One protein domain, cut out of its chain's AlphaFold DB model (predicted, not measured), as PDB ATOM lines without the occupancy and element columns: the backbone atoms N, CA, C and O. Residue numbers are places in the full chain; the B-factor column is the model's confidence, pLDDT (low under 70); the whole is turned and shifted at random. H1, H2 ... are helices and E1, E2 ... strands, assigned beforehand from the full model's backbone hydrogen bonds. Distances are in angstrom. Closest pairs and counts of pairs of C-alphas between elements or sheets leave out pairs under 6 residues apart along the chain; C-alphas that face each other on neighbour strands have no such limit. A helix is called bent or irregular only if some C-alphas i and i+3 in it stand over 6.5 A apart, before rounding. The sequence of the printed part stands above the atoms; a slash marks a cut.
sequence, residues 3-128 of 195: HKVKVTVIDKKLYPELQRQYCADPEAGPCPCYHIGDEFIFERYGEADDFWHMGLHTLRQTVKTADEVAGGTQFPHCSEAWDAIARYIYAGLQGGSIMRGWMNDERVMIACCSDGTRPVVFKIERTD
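AT A GLANCE: This is residues 3 to 128 of the 195 residues of the protein "TIGR04076 family protein" of bacterium 0.1xD8-71 (UniProt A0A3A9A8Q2). One strongly twisted sheet of five strands has the irregular helix H2 running along one face, and the short helix H1 lies well away from the sheet, at one end of the longest axis. Long loops join most of these parts. The printed part has 126 residues, with E1, H1, E2, E3, H2, E4 and E5 along the chain; the sheet order is E3, E2, E1, E5, E4, all antiparallel. The class is mixed, helices and strands, with under half of the residues in named elements. The whole is compact, with a radius of gyration of the C-alphas of 14.9 A and spans of 47 by 35 by 22 A.

IN THESE COORDINATES: E1, residues 3 to 12, begins at C-alpha 3 (43.371, 14.163, -32.240) and is 27.2 A long. H1 is residues 16 to 22, E2 39 to 42 and E3 59 to 61. H2, residues 79 to 93, spans 19.6 A and is irregular: C-alphas 84 and 87 are 7.4 A apart. E4 is residues 108 to 112. E5, residues 120 to 128, spans 25.6 A and ends at C-alpha 128 (42.390, 9.821, -30.283).

HOW THE PARTS SIT: Inner strands E1 and E5 are antiparallel at 159 degrees, with N 6 and O 125 at 2.8 A. E2 pairs with E1 through N 7 and O 40, 2.9 A. Edge strand E3 forms a hairpin with E2, N 39 and O 61 at 2.9 A; edge strand E4 forms one with E5, N 109 and O 124 at 2.8 A. H2 is on the sheet, in two layers, helix on one face, at a height over the sheet of 8.4 A. It lies over E1 and E5, along the strands, at 16 degrees to E5 on the local plane; the closest C-alphas of H2 and E5 are those of Gly 92 and Arg 126, 5.1 A. H1 is not on the sheet and is apart from H2. Every O i to N i+4 pair is within hydrogen-bond range in H1, and 9 of 11 in H2.

THE WHOLE: The C-alphas farthest apart, of Gln 21 and Gly 46, are 49.5 A apart. The printed part has no cut. The links H1 to E2, E2 to E3, E3 to H2 and H2 to E4 are long. Mean pLDDT of the printed part is 97.0, and no printed residue is under 70.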
ATOM      1  N   HIS A   3      44.076  13.738 -33.445       97.50
ATOM      2  CA  HIS A   3      43.371  14.163 -32.240       97.50
ATOM      3  C   HIS A   3      42.219  15.107 -32.569       97.50
ATOM      4  O   HIS A   3      42.355  16.021 -33.381       97.50
ATOM      5  N   LYS A   4      41.094  14.901 -31.889       98.06
ATOM      6  CA  LYS A   4      40.010  15.885 -31.783       98.06
ATOM      7  C   LYS A   4      39.831  16.261 -30.326       98.06
ATOM      8  O   LYS A   4      40.208  15.500 -29.430       98.06
ATOM      9  N   VAL A   5      39.229  17.417 -30.087       98.62
ATOM     10  CA  VAL A   5      38.800  17.800 -28.742       98.62
ATOM     11  C   VAL A   5      37.298  17.990 -28.729       98.62
ATOM     12  O   VAL A   5      36.762  18.823 -29.456       98.62
ATOM     13  N   LYS A   6      36.625  17.228 -27.871       98.62
ATOM     14  CA  LYS A   6      35.224  17.429 -27.533       98.62
ATOM     15  C   LYS A   6      35.126  18.364 -26.337       98.62
ATOM     16  O   LYS A   6      35.775  18.149 -25.316       98.62
ATOM     17  N   VAL A   7      34.295  19.391 -26.452       98.81
ATOM     18  CA  VAL A   7      33.913  20.251 -25.333       98.81
ATOM     19  C   VAL A   7      32.423  20.076 -25.095       98.81
ATOM     20  O   VAL A   7      31.626  20.233 -26.013       98.81
ATOM     21  N   THR A   8      32.038  19.767 -23.863       98.88
ATOM     22  CA  THR A   8      30.636  19.635 -23.462       98.88
ATOM     23  C   THR A   8      30.325  20.616 -22.350       98.88
ATOM     24  O   THR A   8      31.041  20.675 -21.349       98.88
ATOM     25  N   VAL A   9      29.235  21.367 -22.484       98.81
ATOM     26  CA  VAL A   9      28.712  22.187 -21.385       98.81
ATOM     27  C   VAL A   9      27.995  21.266 -20.409       98.81
ATOM     28  O   VAL A   9      26.911  20.759 -20.696       98.81
ATOM     29  N   ILE A  10      28.602  21.038 -19.248       98.69
ATOM     30  CA  ILE A  10      28.073  20.104 -18.246       98.69
ATOM     31  C   ILE A  10      27.267  20.801 -17.156       98.69
ATOM     32  O   ILE A  10      26.442  20.162 -16.510       98.69
ATOM     33  N   ASP A  11      27.490  22.099 -16.942       98.56
ATOM     34  CA  ASP A  11      26.771  22.856 -15.925       98.56
ATOM     35  C   ASP A  11      26.819  24.365 -16.188       98.56
ATOM     36  O   ASP A  11      27.687  24.876 -16.903       98.56
ATOM     37  N   LYS A  12      25.892  25.096 -15.572       98.12
ATOM     38  CA  LYS A  12      25.842  26.558 -15.547       98.12
ATOM     39  C   LYS A  12      25.504  27.001 -14.136       98.12
ATOM     40  O   LYS A  12      24.466  26.624 -13.595       98.12
ATOM     41  N   LYS A  13      26.355  27.833 -13.544       98.06
ATOM     42  CA  LYS A  13      26.088  28.420 -12.228       98.06
ATOM     43  C   LYS A  13      25.526  29.830 -12.369       98.06
ATOM     44  O   LYS A  13      25.670  30.475 -13.405       98.06
ATOM     45  N   LEU A  14      24.880  30.288 -11.304       98.31
ATOM     46  CA  LEU A  14      24.395  31.650 -11.140       98.31
ATOM     47  C   LEU A  14      24.585  32.040  -9.674       98.31
ATOM     48  O   LEU A  14      24.144  31.309  -8.789       98.31
ATOM     49  N   TYR A  15      25.210  33.188  -9.448       98.25
ATOM     50  CA  TYR A  15      25.402  33.808  -8.140       98.25
ATOM     51  C   TYR A  15      24.514  35.058  -8.067       98.25
ATOM     52  O   TYR A  15      24.980  36.178  -8.311       98.25
ATOM     53  N   PRO A  16      23.200  34.892  -7.826       98.06
ATOM     54  CA  PRO A  16      22.235  35.985  -7.932       98.06
ATOM     55  C   PRO A  16      22.474  37.085  -6.887       98.06
ATOM     56  O   PRO A  16      22.126  38.239  -7.107       98.06
ATOM     57  N   GLU A  17      23.083  36.761  -5.749       98.38
ATOM     58  CA  GLU A  17      23.536  37.734  -4.757       98.38
ATOM     59  C   GLU A  17      24.616  38.672  -5.299       98.38
ATOM     60  O   GLU A  17      24.538  39.875  -5.056       98.38
ATOM     61  N   LEU A  18      25.564  38.154  -6.088       98.38
ATOM     62  CA  LEU A  18      26.597  38.974  -6.718       98.38
ATOM     63  C   LEU A  18      25.997  39.850  -7.820       98.38
ATOM     64  O   LEU A  18      26.354  41.022  -7.915       98.38
ATOM     65  N   GLN A  19      25.045  39.323  -8.600       98.44
ATOM     66  CA  GLN A  19      24.343  40.129  -9.604       98.44
ATOM     67  C   GLN A  19      23.568  41.280  -8.960       98.44
ATOM     68  O   GLN A  19      23.789  42.431  -9.323       98.44
ATOM     69  N   ARG A  20      22.748  41.008  -7.935       98.50
ATOM     70  CA  ARG A  20      21.983  42.053  -7.233       98.50
ATOM     71  C   ARG A  20      22.852  43.146  -6.623       98.50
ATOM     72  O   ARG A  20      22.419  44.292  -6.552       98.50
ATOM     73  N   GLN A  21      24.033  42.785  -6.127       98.50
ATOM     74  CA  GLN A  21      24.915  43.726  -5.448       98.50
ATOM     75  C   GLN A  21      25.791  44.534  -6.414       98.50
ATOM     76  O   GLN A  21      26.061  45.703  -6.137       98.50
ATOM     77  N   TYR A  22      26.265  43.922  -7.505       98.19
ATOM     78  CA  TYR A  22      27.339  44.490  -8.328       98.19
ATOM     79  C   TYR A  22      26.983  44.699  -9.804       98.19
ATOM     80  O   TYR A  22      27.634  45.513 -10.459       98.19
ATOM     81  N   CYS A  23      25.995  43.990 -10.359       98.00
ATOM     82  CA  CYS A  23      25.614  44.158 -11.761       98.00
ATOM     83  C   CYS A  23      24.679  45.359 -11.943       98.00
ATOM     84  O   CYS A  23      23.830  45.642 -11.104       98.00
ATOM     85  N   ALA A  24      24.819  46.052 -13.079       98.06
ATOM     86  CA  ALA A  24      23.906  47.133 -13.454       98.06
ATOM     87  C   ALA A  24      22.469  46.621 -13.658       98.06
ATOM     88  O   ALA A  24      21.517  47.289 -13.264       98.06
ATOM     89  N   ASP A  25      22.335  45.428 -14.247       98.06
ATOM     90  CA  ASP A  25      21.109  44.639 -14.201       98.06
ATOM     91  C   ASP A  25      21.211  43.624 -13.044       98.06
ATOM     92  O   ASP A  25      21.981  42.660 -13.150       98.06
ATOM     93  N   PRO A  26      20.473  43.825 -11.937       97.69
ATOM     94  CA  PRO A  26      20.517  42.940 -10.778       97.69
ATOM     95  C   PRO A  26      19.923  41.545 -11.042       97.69
ATOM     96  O   PRO A  26      20.105  40.652 -10.211       97.69
ATOM     97  N   GLU A  27      19.229  41.347 -12.170       97.69
ATOM     98  CA  GLU A  27      18.576  40.095 -12.574       97.69
ATOM     99  C   GLU A  27      19.064  39.593 -13.948       97.69
ATOM    100  O   GLU A  27      18.355  38.858 -14.636       97.69
ATOM    101  N   ALA A  28      20.309  39.920 -14.322       97.62
ATOM    102  CA  ALA A  28      20.924  39.547 -15.604       97.62
ATOM    103  C   ALA A  28      20.887  38.035 -15.923       97.62
ATOM    104  O   ALA A  28      21.010  37.631 -17.085       97.62
ATOM    105  N   GLY A  29      20.759  37.187 -14.899       98.06
ATOM    106  CA  GLY A  29      20.482  35.763 -15.036       98.06
ATOM    107  C   GLY A  29      21.673  34.940 -15.543       98.06
ATOM    108  O   GLY A  29      22.812  35.422 -15.570       98.06
ATOM    109  N   PRO A  30      21.449  33.663 -15.905       97.81
ATOM    110  CA  PRO A  30      22.503  32.759 -16.365       97.81
ATOM    111  C   PRO A  30      23.049  33.161 -17.744       97.81
ATOM    112  O   PRO A  30      22.412  33.893 -18.496       97.81
ATOM    113  N   CYS A  31      24.230  32.649 -18.105       97.38
ATOM    114  CA  CYS A  31      24.851  32.936 -19.401       97.38
ATOM    115  C   CYS A  31      23.913  32.562 -20.574       97.38
ATOM    116  O   CYS A  31      23.432  31.427 -20.597       97.38
ATOM    117  N   PRO A  32      23.656  33.448 -21.551       96.25
ATOM    118  CA  PRO A  32      22.802  33.130 -22.700       96.25
ATOM    119  C   PRO A  32      23.543  32.392 -23.827       96.25
ATOM    120  O   PRO A  32      22.904  31.754 -24.652       96.25
ATOM    121  N   CYS A  33      24.878  32.453 -23.861       97.00
ATOM    122  CA  CYS A  33      25.690  31.954 -24.977       97.00
ATOM    123  C   CYS A  33      25.808  30.424 -25.056       97.00
ATOM    124  O   CYS A  33      26.238  29.911 -26.083       97.00
ATOM    125  N   TYR A  34      25.496  29.722 -23.963       97.94
ATOM    126  CA  TYR A  34      25.739  28.289 -23.791       97.94
ATOM    127  C   TYR A  34      24.591  27.625 -23.033       97.94
ATOM    128  O   TYR A  34      23.971  28.240 -22.156       97.94
ATOM    129  N   HIS A  35      24.355  26.348 -23.302       98.06
ATOM    130  CA  HIS A  35      23.290  25.537 -22.720       98.06
ATOM    131  C   HIS A  35      23.843  24.185 -22.276       98.06
ATOM    132  O   HIS A  35      24.727  23.622 -22.909       98.06
ATOM    133  N   ILE A  36      23.337  23.665 -21.156       98.56
ATOM    134  CA  ILE A  36      23.755  22.350 -20.658       98.56
ATOM    135  C   ILE A  36      23.423  21.297 -21.720       98.56
ATOM    136  O   ILE A  36      22.295  21.255 -22.211       98.56
ATOM    137  N   GLY A  37      24.407  20.463 -22.054       98.31
ATOM    138  CA  GLY A  37      24.319  19.467 -23.120       98.31
ATOM    139  C   GLY A  37      24.781  19.955 -24.494       98.31
ATOM    140  O   GLY A  37      24.785  19.145 -25.423       98.31
ATOM    141  N   ASP A  38      25.188  21.224 -24.632       98.69
ATOM    142  CA  ASP A  38      25.873  21.683 -25.842       98.69
ATOM    143  C   ASP A  38      27.173  20.887 -26.024       98.69
ATOM    144  O   ASP A  38      27.950  20.732 -25.074       98.69
ATOM    145  N   GLU A  39      27.410  20.394 -27.240       98.62
ATOM    146  CA  GLU A  39      28.624  19.663 -27.606       98.62
ATOM    147  C   GLU A  39      29.320  20.326 -28.788       98.62
ATOM    148  O   GLU A  39      28.703  20.578 -29.824       98.62
ATOM    149  N   PHE A  40      30.621  20.543 -28.639       98.69
ATOM    150  CA  PHE A  40      31.508  21.118 -29.641       98.69
ATOM    151  C   PHE A  40      32.601  20.115 -29.977       98.69
ATOM    152  O   PHE A  40      33.144  19.482 -29.069       98.69
ATOM    153  N   ILE A  41      32.945  19.985 -31.255       98.38
ATOM    154  CA  ILE A  41      34.053  19.147 -31.717       98.38
ATOM    155  C   ILE A  41      35.038  20.033 -32.467       98.38
ATOM    156  O   ILE A  41      34.672  20.638 -33.468       98.38
ATOM    157  N   PHE A  42      36.269  20.084 -31.967       98.50
ATOM    158  CA  PHE A  42      37.388  20.778 -32.588       98.50
ATOM    159  C   PHE A  42      38.240  19.785 -33.366       98.50
ATOM    160  O   PHE A  42      38.686  18.774 -32.810       98.50
ATOM    161  N   GLU A  43      38.499  20.109 -34.625       96.69
ATOM    162  CA  GLU A  43      39.237  19.293 -35.575       96.69
ATOM    163  C   GLU A  43      40.440  20.065 -36.124       96.69
ATOM    164  O   GLU A  43      40.431  21.292 -36.275       96.69
ATOM    165  N   ARG A  44      41.513  19.319 -36.400       93.69
ATOM    166  CA  ARG A  44      42.734  19.855 -37.002       93.69
ATOM    167  C   ARG A  44      43.367  18.852 -37.960       93.69
ATOM    168  O   ARG A  44      44.499  18.414 -37.768       93.69
ATOM    169  N   TYR A  45      42.585  18.425 -38.946       94.31
ATOM    170  CA  TYR A  45      42.980  17.418 -39.927       94.31
ATOM    171  C   TYR A  45      42.465  17.778 -41.325       94.31
ATOM    172  O   TYR A  45      41.340  18.254 -41.481       94.31
ATOM    173  N   GLY A  46      43.278  17.524 -42.353       90.81
ATOM    174  CA  GLY A  46      42.983  17.964 -43.717       90.81
ATOM    175  C   GLY A  46      42.917  19.491 -43.796       90.81
ATOM    176  O   GLY A  46      43.850  20.168 -43.378       90.81
ATOM    177  N   GLU A  47      41.803  20.018 -44.303       91.25
ATOM    178  CA  GLU A  47      41.556  21.465 -44.403       91.25
ATOM    179  C   GLU A  47      40.939  22.067 -43.124       91.25
ATOM    180  O   GLU A  47      40.772  23.282 -43.035       91.25
ATOM    181  N   ALA A  48      40.571  21.239 -42.137       92.19
ATOM    182  CA  ALA A  48      40.012  21.725 -40.880       92.19
ATOM    183  C   ALA A  48      41.119  22.295 -39.979       92.19
ATOM    184  O   ALA A  48      42.120  21.627 -39.713       92.19
ATOM    185  N   ASP A  49      40.916  23.514 -39.471       93.31
ATOM    186  CA  ASP A  49      41.722  24.102 -38.396       93.31
ATOM    187  C   ASP A  49      40.835  25.007 -37.523       93.31
ATOM    188  O   ASP A  49      40.889  26.241 -37.567       93.31
ATOM    189  N   ASP A  50      39.944  24.380 -36.753       96.88
ATOM    190  CA  ASP A  50      38.886  25.074 -36.001       96.88
ATOM    191  C   ASP A  50      39.436  25.964 -34.880       96.88
ATOM    192  O   ASP A  50      38.804  26.938 -34.453       96.88
ATOM    193  N   PHE A  51      40.638  25.643 -34.397       96.88
ATOM    194  CA  PHE A  51      41.278  26.363 -33.303       96.88
ATOM    195  C   PHE A  51      41.543  27.829 -33.660       96.88
ATOM    196  O   PHE A  51      41.240  28.723 -32.868       96.88
ATOM    197  N   TRP A  52      42.061  28.100 -34.863       95.62
ATOM    198  CA  TRP A  52      42.364  29.473 -35.290       95.62
ATOM    199  C   TRP A  52      41.120  30.302 -35.607       95.62
ATOM    200  O   TRP A  52      41.198  31.528 -35.647       95.62
ATOM    201  N   HIS A  53      39.969  29.649 -35.753       96.06
ATOM    202  CA  HIS A  53      38.672  30.288 -35.949       96.06
ATOM    203  C   HIS A  53      37.881  30.416 -34.641       96.06
ATOM    204  O   HIS A  53      36.671  30.644 -34.668       96.06
ATOM    205  N   MET A  54      38.549  30.260 -33.489       97.25
ATOM    206  CA  MET A  54      37.937  30.357 -32.159       97.25
ATOM    207  C   MET A  54      36.694  29.461 -32.017       97.25
ATOM    208  O   MET A  54      35.709  29.836 -31.376       97.25
ATOM    209  N   GLY A  55      36.732  28.289 -32.660       96.62
ATOM    210  CA  GLY A  55      35.677  27.280 -32.653       96.62
ATOM    211  C   GLY A  55      34.371  27.666 -33.346       96.62
ATOM    212  O   GLY A  55      33.339  27.070 -33.045       96.62
ATOM    213  N   LEU A  56      34.374  28.637 -34.262       96.81
ATOM    214  CA  LEU A  56      33.230  28.840 -35.154       96.81
ATOM    215  C   LEU A  56      32.914  27.533 -35.912       96.81
ATOM    216  O   LEU A  56      33.828  26.857 -36.372       96.81
ATOM    217  N   HIS A  57      31.631  27.186 -36.037       96.50
ATOM    218  CA  HIS A  57      31.130  25.949 -36.659       96.50
ATOM    219  C   HIS A  57      31.486  24.627 -35.951       96.50
ATOM    220  O   HIS A  57      31.238  23.554 -36.505       96.50
ATOM    221  N   THR A  58      31.990  24.671 -34.715       97.94
ATOM    222  CA  THR A  58      32.318  23.448 -33.958       97.94
ATOM    223  C   THR A  58      31.120  22.835 -33.239       97.94
ATOM    224  O   THR A  58      31.175  21.663 -32.862       97.94
ATOM    225  N   LEU A  59      30.027  23.583 -33.051       98.25
ATOM    226  CA  LEU A  59      28.810  23.095 -32.400       98.25
ATOM    227  C   LEU A  59      28.190  21.921 -33.177       98.25
ATOM    228  O   LEU A  59      27.801  22.056 -34.338       98.25
ATOM    229  N   ARG A  60      28.054  20.769 -32.515       97.25
ATOM    230  CA  ARG A  60      27.447  19.542 -33.062       97.25
ATOM    231  C   ARG A  60      26.107  19.193 -32.429       97.25
ATOM    232  O   ARG A  60      25.280  18.564 -33.081       97.25
ATOM    233  N   GLN A  61      25.877  19.609 -31.187       97.56
ATOM    234  CA  GLN A  61      24.629  19.354 -30.474       97.56
ATOM    235  C   GLN A  61      24.266  20.553 -29.612       97.56
ATOM    236  O   GLN A  61      25.132  21.104 -28.944       97.56
ATOM    237  N   THR A  62      22.989  20.927 -29.601       97.38
ATOM    238  CA  THR A  62      22.439  21.934 -28.690       97.38
ATOM    239  C   THR A  62      20.925  21.769 -28.555       97.38
ATOM    240  O   THR A  62      20.268  21.192 -29.421       97.38
ATOM    241  N   VAL A  63      20.360  22.298 -27.469       95.44
ATOM    242  CA  VAL A  63      18.905  22.456 -27.285       95.44
ATOM    243  C   VAL A  63      18.354  23.752 -27.900       95.44
ATOM    244  O   VAL A  63      17.148  23.996 -27.842       95.44
ATOM    245  N   LYS A  64      19.223  24.612 -28.441       95.31
ATOM    246  CA  LYS A  64      18.874  25.871 -29.116       95.31
ATOM    247  C   LYS A  64      19.127  25.791 -30.616       95.31
ATOM    248  O   LYS A  64      19.480  24.744 -31.146       95.31
ATOM    249  N   THR A  65      18.911  26.897 -31.320       92.81
ATOM    250  CA  THR A  65      19.374  27.012 -32.703       92.81
ATOM    251  C   THR A  65      20.865  27.349 -32.731       92.81
ATOM    252  O   THR A  65      21.374  28.024 -31.837       92.81
ATOM    253  N   ALA A  66      21.585  26.879 -33.752       92.12
ATOM    254  CA  ALA A  66      23.028  27.107 -33.858       92.12
ATOM    255  C   ALA A  66      23.398  28.598 -33.982       92.12
ATOM    256  O   ALA A  66      24.475  28.996 -33.549       92.12
ATOM    257  N   ASP A  67      22.501  29.430 -34.518       93.75
ATOM    258  CA  ASP A  67      22.712  30.876 -34.630       93.75
ATOM    259  C   ASP A  67      22.682  31.593 -33.266       93.75
ATOM    260  O   ASP A  67      23.150  32.723 -33.160       93.75
ATOM    261  N   GLU A  68      22.149  30.955 -32.218       93.38
ATOM    262  CA  GLU A  68      22.014  31.524 -30.869       93.38
ATOM    263  C   GLU A  68      23.119  31.070 -29.901       93.38
ATOM    264  O   GLU A  68      23.162  31.519 -28.753       93.38
ATOM    265  N   VAL A  69      24.001  30.169 -30.333       97.12
ATOM    266  CA  VAL A  69      24.990  29.513 -29.470       97.12
ATOM    267  C   VAL A  69      26.398  29.875 -29.922       97.12
ATOM    268  O   VAL A  69      26.732  29.805 -31.104       97.12
ATOM    269  N   ALA A  70      27.248  30.249 -28.966       97.19
ATOM    270  CA  ALA A  70      28.645  30.562 -29.249       97.19
ATOM    271  C   ALA A  70      29.383  29.318 -29.757       97.19
ATOM    272  O   ALA A  70      29.251  28.255 -29.158       97.19
ATOM    273  N   GLY A  71      30.163  29.452 -30.831       96.75
ATOM    274  CA  GLY A  71      30.765  28.309 -31.533       96.75
ATOM    275  C   GLY A  71      29.813  27.631 -32.532       96.75
ATOM    276  O   GLY A  71      30.166  26.633 -33.161       96.75
ATOM    277  N   GLY A  72      28.603  28.175 -32.692       96.50
ATOM    278  CA  GLY A  72      27.663  27.821 -33.746       96.50
ATOM    279  C   GLY A  72      28.003  28.492 -35.077       96.50
ATOM    280  O   GLY A  72      29.161  28.559 -35.485       96.50
ATOM    281  N   THR A  73      26.984  28.962 -35.788       94.94
ATOM    282  CA  THR A  73      27.097  29.425 -37.184       94.94
ATOM    283  C   THR A  73      27.354  30.919 -37.340       94.94
ATOM    284  O   THR A  73      27.925  31.319 -38.350       94.94
ATOM    285  N   GLN A  74      26.945  31.741 -36.369       93.56
ATOM    286  CA  GLN A  74      27.016  33.206 -36.487       93.56
ATOM    287  C   GLN A  74      28.200  33.825 -35.753       93.56
ATOM    288  O   GLN A  74      28.737  34.836 -36.202       93.56
ATOM    289  N   PHE A  75      28.593  33.268 -34.607       93.12
ATOM    290  CA  PHE A  75      29.659  33.846 -33.798       93.12
ATOM    291  C   PHE A  75      30.522  32.777 -33.118       93.12
ATOM    292  O   PHE A  75      30.018  31.714 -32.737       93.12
ATOM    293  N   PRO A  76      31.833  33.049 -32.965       97.06
ATOM    294  CA  PRO A  76      32.772  32.139 -32.317       97.06
ATOM    295  C   PRO A  76      32.498  32.022 -30.812       97.06
ATOM    296  O   PRO A  76      31.579  32.645 -30.269       97.06
ATOM    297  N   HIS A  77      33.319  31.242 -30.109       98.00
ATOM    298  CA  HIS A  77      33.258  31.191 -28.653       98.00
ATOM    299  C   HIS A  77      33.401  32.585 -28.020       98.00
ATOM    300  O   HIS A  77      34.245  33.391 -28.413       98.00
ATOM    301  N   CYS A  78      32.578  32.852 -26.999       96.94
ATOM    302  CA  CYS A  78      32.685  34.057 -26.171       96.94
ATOM    303  C   CYS A  78      34.120  34.205 -25.634       96.94
ATOM    304  O   CYS A  78      34.690  33.224 -25.159       96.94
ATOM    305  N   SER A  79      34.678  35.419 -25.662       95.94
ATOM    306  CA  SER A  79      36.079  35.694 -25.305       95.94
ATOM    307  C   SER A  79      36.471  35.203 -23.909       95.94
ATOM    308  O   SER A  79      37.536  34.614 -23.763       95.94
ATOM    309  N   GLU A  80      35.598  35.367 -22.910       95.69
ATOM    310  CA  GLU A  80      35.822  34.881 -21.535       95.69
ATOM    311  C   GLU A  80      35.908  33.353 -21.465       95.69
ATOM    312  O   GLU A  80      36.704  32.782 -20.723       95.69
ATOM    313  N   ALA A  81      35.069  32.661 -22.240       97.94
ATOM    314  CA  ALA A  81      35.135  31.208 -22.320       97.94
ATOM    315  C   ALA A  81      36.389  30.776 -23.082       97.94
ATOM    316  O   ALA A  81      37.100  29.890 -22.615       97.94
ATOM    317  N   TRP A  82      36.684  31.423 -24.213       98.12
ATOM    318  CA  TRP A  82      37.831  31.102 -25.053       98.12
ATOM    319  C   TRP A  82      39.155  31.249 -24.299       98.12
ATOM    320  O   TRP A  82      39.932  30.300 -24.272       98.12
ATOM    321  N   ASP A  83      39.385  32.367 -23.609       97.56
ATOM    322  CA  ASP A  83      40.600  32.575 -22.805       97.56
ATOM    323  C   ASP A  83      40.779  31.494 -21.716       97.56
ATOM    324  O   ASP A  83      41.879  30.982 -21.457       97.56
ATOM    325  N   ALA A  84      39.664  31.060 -21.124       97.88
ATOM    326  CA  ALA A  84      39.669  30.030 -20.099       97.88
ATOM    327  C   ALA A  84      39.976  28.623 -20.642       97.88
ATOM    328  O   ALA A  84      40.669  27.858 -19.961       97.88
ATOM    329  N   ILE A  85      39.479  28.266 -21.835       98.25
ATOM    330  CA  ILE A  85      39.502  26.875 -22.327       98.25
ATOM    331  C   ILE A  85      40.444  26.612 -23.509       98.25
ATOM    332  O   ILE A  85      40.867  25.469 -23.691       98.25
ATOM    333  N   ALA A  86      40.830  27.632 -24.283       98.31
ATOM    334  CA  ALA A  86      41.594  27.469 -25.525       98.31
ATOM    335  C   ALA A  86      42.918  26.731 -25.312       98.31
ATOM    336  O   ALA A  86      43.281  25.868 -26.104       98.31
ATOM    337  N   ARG A  87      43.620  26.999 -24.205       97.56
ATOM    338  CA  ARG A  87      44.894  26.329 -23.894       97.56
ATOM    339  C   ARG A  87      44.752  24.805 -23.772       97.56
ATOM    340  O   ARG A  87      45.650  24.074 -24.176       97.56
ATOM    341  N   TYR A  88      43.626  24.335 -23.233       98.06
ATOM    342  CA  TYR A  88      43.342  22.912 -23.047       98.06
ATOM    343  C   TYR A  88      42.946  22.261 -24.368       98.06
ATOM    344  O   TYR A  88      43.412  21.167 -24.675       98.06
ATOM    345  N   ILE A  89      42.145  22.969 -25.171       98.50
ATOM    346  CA  ILE A  89      41.790  22.549 -26.528       98.50
ATOM    347  C   ILE A  89      43.057  22.418 -27.376       98.50
ATOM    348  O   ILE A  89      43.285  21.375 -27.979       98.50
ATOM    349  N   TYR A  90      43.927  23.428 -27.362       97.81
ATOM    350  CA  TYR A  90      45.183  23.395 -28.106       97.81
ATOM    351  C   TYR A  90      46.079  22.236 -27.665       97.81
ATOM    352  O   TYR A  90      46.579  21.497 -28.506       97.81
ATOM    353  N   ALA A  91      46.248  22.030 -26.354       97.62
ATOM    354  CA  ALA A  91      47.025  20.908 -25.831       97.62
ATOM    355  C   ALA A  91      46.467  19.550 -26.293       97.62
ATOM    356  O   ALA A  91      47.237  18.687 -26.718       97.62
ATOM    357  N   GLY A  92      45.140  19.379 -26.259       97.94
ATOM    358  CA  GLY A  92      44.470  18.167 -26.728       97.94
ATOM    359  C   GLY A  92      44.649  17.934 -28.231       97.94
ATOM    360  O   GLY A  92      45.015  16.833 -28.629       97.94
ATOM    361  N   LEU A  93      44.484  18.973 -29.056       97.69
ATOM    362  CA  LEU A  93      44.680  18.893 -30.512       97.69
ATOM    363  C   LEU A  93      46.123  18.533 -30.907       97.69
ATOM    364  O   LEU A  93      46.341  17.969 -31.972       97.69
ATOM    365  N   GLN A  94      47.106  18.833 -30.055       96.19
ATOM    366  CA  GLN A  94      48.519  18.478 -30.262       96.19
ATOM    367  C   GLN A  94      48.892  17.096 -29.695       96.19
ATOM    368  O   GLN A  94      50.070  16.744 -29.667       96.19
ATOM    369  N   GLY A  95      47.925  16.327 -29.182       95.44
ATOM    370  CA  GLY A  95      48.181  15.005 -28.599       95.44
ATOM    371  C   GLY A  95      48.787  15.030 -27.194       95.44
ATOM    372  O   GLY A  95      49.201  13.992 -26.673       95.44
ATOM    373  N   GLY A  96      48.829  16.194 -26.544       93.62
ATOM    374  CA  GLY A  96      49.328  16.341 -25.180       93.62
ATOM    375  C   GLY A  96      48.335  15.851 -24.126       93.62
ATOM    376  O   GLY A  96      47.130  15.766 -24.369       93.62
ATOM    377  N   SER A  97      48.840  15.554 -22.926       93.69
ATOM    378  CA  SER A  97      47.995  15.446 -21.731       93.69
ATOM    379  C   SER A  97      47.365  16.812 -21.454       93.69
ATOM    380  O   SER A  97      48.087  17.799 -21.308       93.69
ATOM    381  N   ILE A  98      46.047  16.861 -21.288       96.25
ATOM    382  CA  ILE A  98      45.341  18.082 -20.900       96.25
ATOM    383  C   ILE A  98      45.573  18.384 -19.415       96.25
ATOM    384  O   ILE A  98      45.841  19.533 -19.063       96.25
ATOM    385  N   MET A  99      45.507  17.368 -18.542       95.94
ATOM    386  CA  MET A  99      45.620  17.573 -17.094       95.94
ATOM    387  C   MET A  99      46.258  16.383 -16.351       95.94
ATOM    388  O   MET A  99      45.588  15.566 -15.715       95.94
ATOM    389  N   ARG A 100      47.593  16.320 -16.405       94.38
ATOM    390  CA  ARG A 100      48.407  15.231 -15.846       94.38
ATOM    391  C   ARG A 100      48.318  15.159 -14.323       94.38
ATOM    392  O   ARG A 100      48.666  16.119 -13.639       94.38
ATOM    393  N   GLY A 101      47.950  13.991 -13.797       94.69
ATOM    394  CA  GLY A 101      47.998  13.688 -12.361       94.69
ATOM    395  C   GLY A 101      46.948  14.385 -11.490       94.69
ATOM    396  O   GLY A 101      46.998  14.243 -10.271       94.69
ATOM    397  N   TRP A 102      46.008  15.125 -12.086       94.81
ATOM    398  CA  TRP A 102      44.886  15.732 -11.365       94.81
ATOM    399  C   TRP A 102      43.544  15.125 -11.775       94.81
ATOM    400  O   TRP A 102      42.752  14.762 -10.907       94.81
ATOM    401  N   MET A 103      43.292  14.969 -13.078       96.75
ATOM    402  CA  MET A 103      42.143  14.194 -13.552       96.75
ATOM    403  C   MET A 103      42.481  12.699 -13.559       96.75
ATOM    404  O   MET A 103      43.645  12.318 -13.684       96.75
ATOM    405  N   ASN A 104      41.464  11.846 -13.412       95.94
ATOM    406  CA  ASN A 104      41.629  10.388 -13.473       95.94
ATOM    407  C   ASN A 104      41.901   9.869 -14.898       95.94
ATOM    408  O   ASN A 104      42.328   8.729 -15.054       95.94
ATOM    409  N   ASP A 105      41.672  10.708 -15.908       95.88
ATOM    410  CA  ASP A 105      42.115  10.540 -17.285       95.88
ATOM    411  C   ASP A 105      42.826  11.830 -17.712       95.88
ATOM    412  O   ASP A 105      42.247  12.918 -17.676       95.88
ATOM    413  N   GLU A 106      44.091  11.719 -18.117       96.25
ATOM    414  CA  GLU A 106      44.924  12.862 -18.508       96.25
ATOM    415  C   GLU A 106      44.433  13.555 -19.789       96.25
ATOM    416  O   GLU A 106      44.834  14.685 -20.079       96.25
ATOM    417  N   ARG A 107      43.542  12.905 -20.546       97.00
ATOM    418  CA  ARG A 107      42.867  13.447 -21.733       97.00
ATOM    419  C   ARG A 107      41.679  14.337 -21.387       97.00
ATOM    420  O   ARG A 107      41.094  14.917 -22.297       97.00
ATOM    421  N   VAL A 108      41.302  14.433 -20.112       98.00
ATOM    422  CA  VAL A 108      40.104  15.143 -19.656       98.00
ATOM    423  C   VAL A 108      40.481  16.340 -18.787       98.00
ATOM    424  O   VAL A 108      41.455  16.311 -18.037       98.00
ATOM    425  N   MET A 109      39.688  17.407 -18.864       97.81
ATOM    426  CA  MET A 109      39.730  18.549 -17.953       97.81
ATOM    427  C   MET A 109      38.324  19.095 -17.700       97.81
ATOM    428  O   MET A 109      37.486  19.129 -18.598       97.81
ATOM    429  N   ILE A 110      38.085  19.572 -16.479       98.19
ATOM    430  CA  ILE A 110      36.899  20.342 -16.109       98.19
ATOM    431  C   ILE A 110      37.343  21.785 -15.899       98.19
ATOM    432  O   ILE A 110      38.153  22.061 -15.017       98.19
ATOM    433  N   ALA A 111      36.822  22.697 -16.709       98.00
ATOM    434  CA  ALA A 111      37.147  24.119 -16.652       98.00
ATOM    435  C   ALA A 111      35.867  24.957 -16.655       98.00
ATOM    436  O   ALA A 111      34.799  24.470 -17.015       98.00
ATOM    437  N   CYS A 112      35.957  26.228 -16.276       98.38
ATOM    438  CA  CYS A 112      34.849  27.166 -16.411       98.38
ATOM    439  C   CYS A 112      35.325  28.496 -16.984       98.38
ATOM    440  O   CYS A 112      36.507  28.826 -16.868       98.38
ATOM    441  N   CYS A 113      34.415  29.260 -17.592       97.88
ATOM    442  CA  CYS A 113      34.725  30.644 -17.948       97.88
ATOM    443  C   CYS A 113      34.928  31.504 -16.689       97.88
ATOM    444  O   CYS A 113      34.476  31.158 -15.594       97.88
ATOM    445  N   SER A 114      35.603  32.636 -16.862       96.56
ATOM    446  CA  SER A 114      35.956  33.591 -15.806       96.56
ATOM    447  C   SER A 114      34.803  34.484 -15.330       96.56
ATOM    448  O   SER A 114      35.018  35.320 -14.453       96.56
ATOM    449  N   ASP A 115      33.577  34.314 -15.848       96.69
ATOM    450  CA  ASP A 115      32.414  35.085 -15.386       96.69
ATOM    451  C   ASP A 115      32.086  34.722 -13.930       96.69
ATOM    452  O   ASP A 115      31.485  33.688 -13.638       96.69
ATOM    453  N   GLY A 116      32.478  35.603 -13.007       96.06
ATOM    454  CA  GLY A 116      32.318  35.393 -11.571       96.06
ATOM    455  C   GLY A 116      30.873  35.421 -11.073       96.06
ATOM    456  O   GLY A 116      30.632  35.036  -9.934       96.06
ATOM    457  N   THR A 117      29.905  35.847 -11.891       97.81
ATOM    458  CA  THR A 117      28.484  35.910 -11.496       97.81
ATOM    459  C   THR A 117      27.645  34.792 -12.104       97.81
ATOM    460  O   THR A 117      26.604  34.440 -11.550       97.81
ATOM    461  N   ARG A 118      28.076  34.214 -13.229       97.88
ATOM    462  CA  ARG A 118      27.321  33.183 -13.958       97.88
ATOM    463  C   ARG A 118      28.217  32.241 -14.783       97.88
ATOM    464  O   ARG A 118      28.037  32.137 -16.002       97.88
ATOM    465  N   PRO A 119      29.186  31.545 -14.162       98.25
ATOM    466  CA  PRO A 119      30.156  30.761 -14.909       98.25
ATOM    467  C   PRO A 119      29.507  29.545 -15.575       98.25
ATOM    468  O   PRO A 119      28.612  28.892 -15.027       98.25
ATOM    469  N   VAL A 120      30.008  29.218 -16.762       98.75
ATOM    470  CA  VAL A 120      29.662  28.008 -17.515       98.75
ATOM    471  C   VAL A 120      30.767  26.986 -17.303       98.75
ATOM    472  O   VAL A 120      31.941  27.334 -17.418       98.75
ATOM    473  N   VAL A 121      30.396  25.750 -16.976       98.75
ATOM    474  CA  VAL A 121      31.325  24.652 -16.695       98.75
ATOM    475  C   VAL A 121      31.385  23.719 -17.896       98.75
ATOM    476  O   VAL A 121      30.363  23.219 -18.374       98.75
ATOM    477  N   PHE A 122      32.603  23.461 -18.350       98.81
ATOM    478  CA  PHE A 122      32.925  22.665 -19.519       98.81
ATOM    479  C   PHE A 122      33.683  21.407 -19.110       98.81
ATOM    480  O   PHE A 122      34.630  21.468 -18.322       98.81
ATOM    481  N   LYS A 123      33.305  20.278 -19.705       98.81
ATOM    482  CA  LYS A 123      34.134  19.080 -19.791       98.81
ATOM    483  C   LYS A 123      34.864  19.118 -21.127       98.81
ATOM    484  O   LYS A 123      34.224  19.245 -22.163       98.81
ATOM    485  N   ILE A 124      36.186  19.059 -21.093       98.81
ATOM    486  CA  ILE A 124      37.068  19.123 -22.260       98.81
ATOM    487  C   ILE A 124      37.760  17.771 -22.357       98.81
ATOM    488  O   ILE A 124      38.383  17.342 -21.390       98.81
ATOM    489  N   GLU A 125      37.638  17.102 -23.496       98.25
ATOM    490  CA  GLU A 125      38.075  15.719 -23.680       98.25
ATOM    491  C   GLU A 125      38.817  15.575 -25.002       98.25
ATOM    492  O   GLU A 125      38.266  15.873 -26.062       98.25
ATOM    493  N   ARG A 126      40.057  15.090 -24.958       97.81
ATOM    494  CA  ARG A 126      40.768  14.660 -26.162       97.81
ATOM    495  C   ARG A 126      40.287  13.271 -26.569       97.81
ATOM    496  O   ARG A 126      40.293  12.347 -25.758       97.81
ATOM    497  N   THR A 127      39.950  13.116 -27.840       97.19
ATOM    498  CA  THR A 127      39.698  11.820 -28.476       97.19
ATOM    499  C   THR A 127      40.794  11.519 -29.482       97.19
ATOM    500  O   THR A 127      41.136  12.380 -30.298       97.19
ATOM    501  N   ASP A 128      41.303  10.294 -29.437       97.62
ATOM    502  CA  ASP A 128      42.390   9.821 -30.283       97.62
ATOM    503  C   ASP A 128      41.825   8.956 -31.414       97.62
ATOM    504  O   ASP A 128      40.902   8.166 -31.199       97.62
TER     505      ASP A 128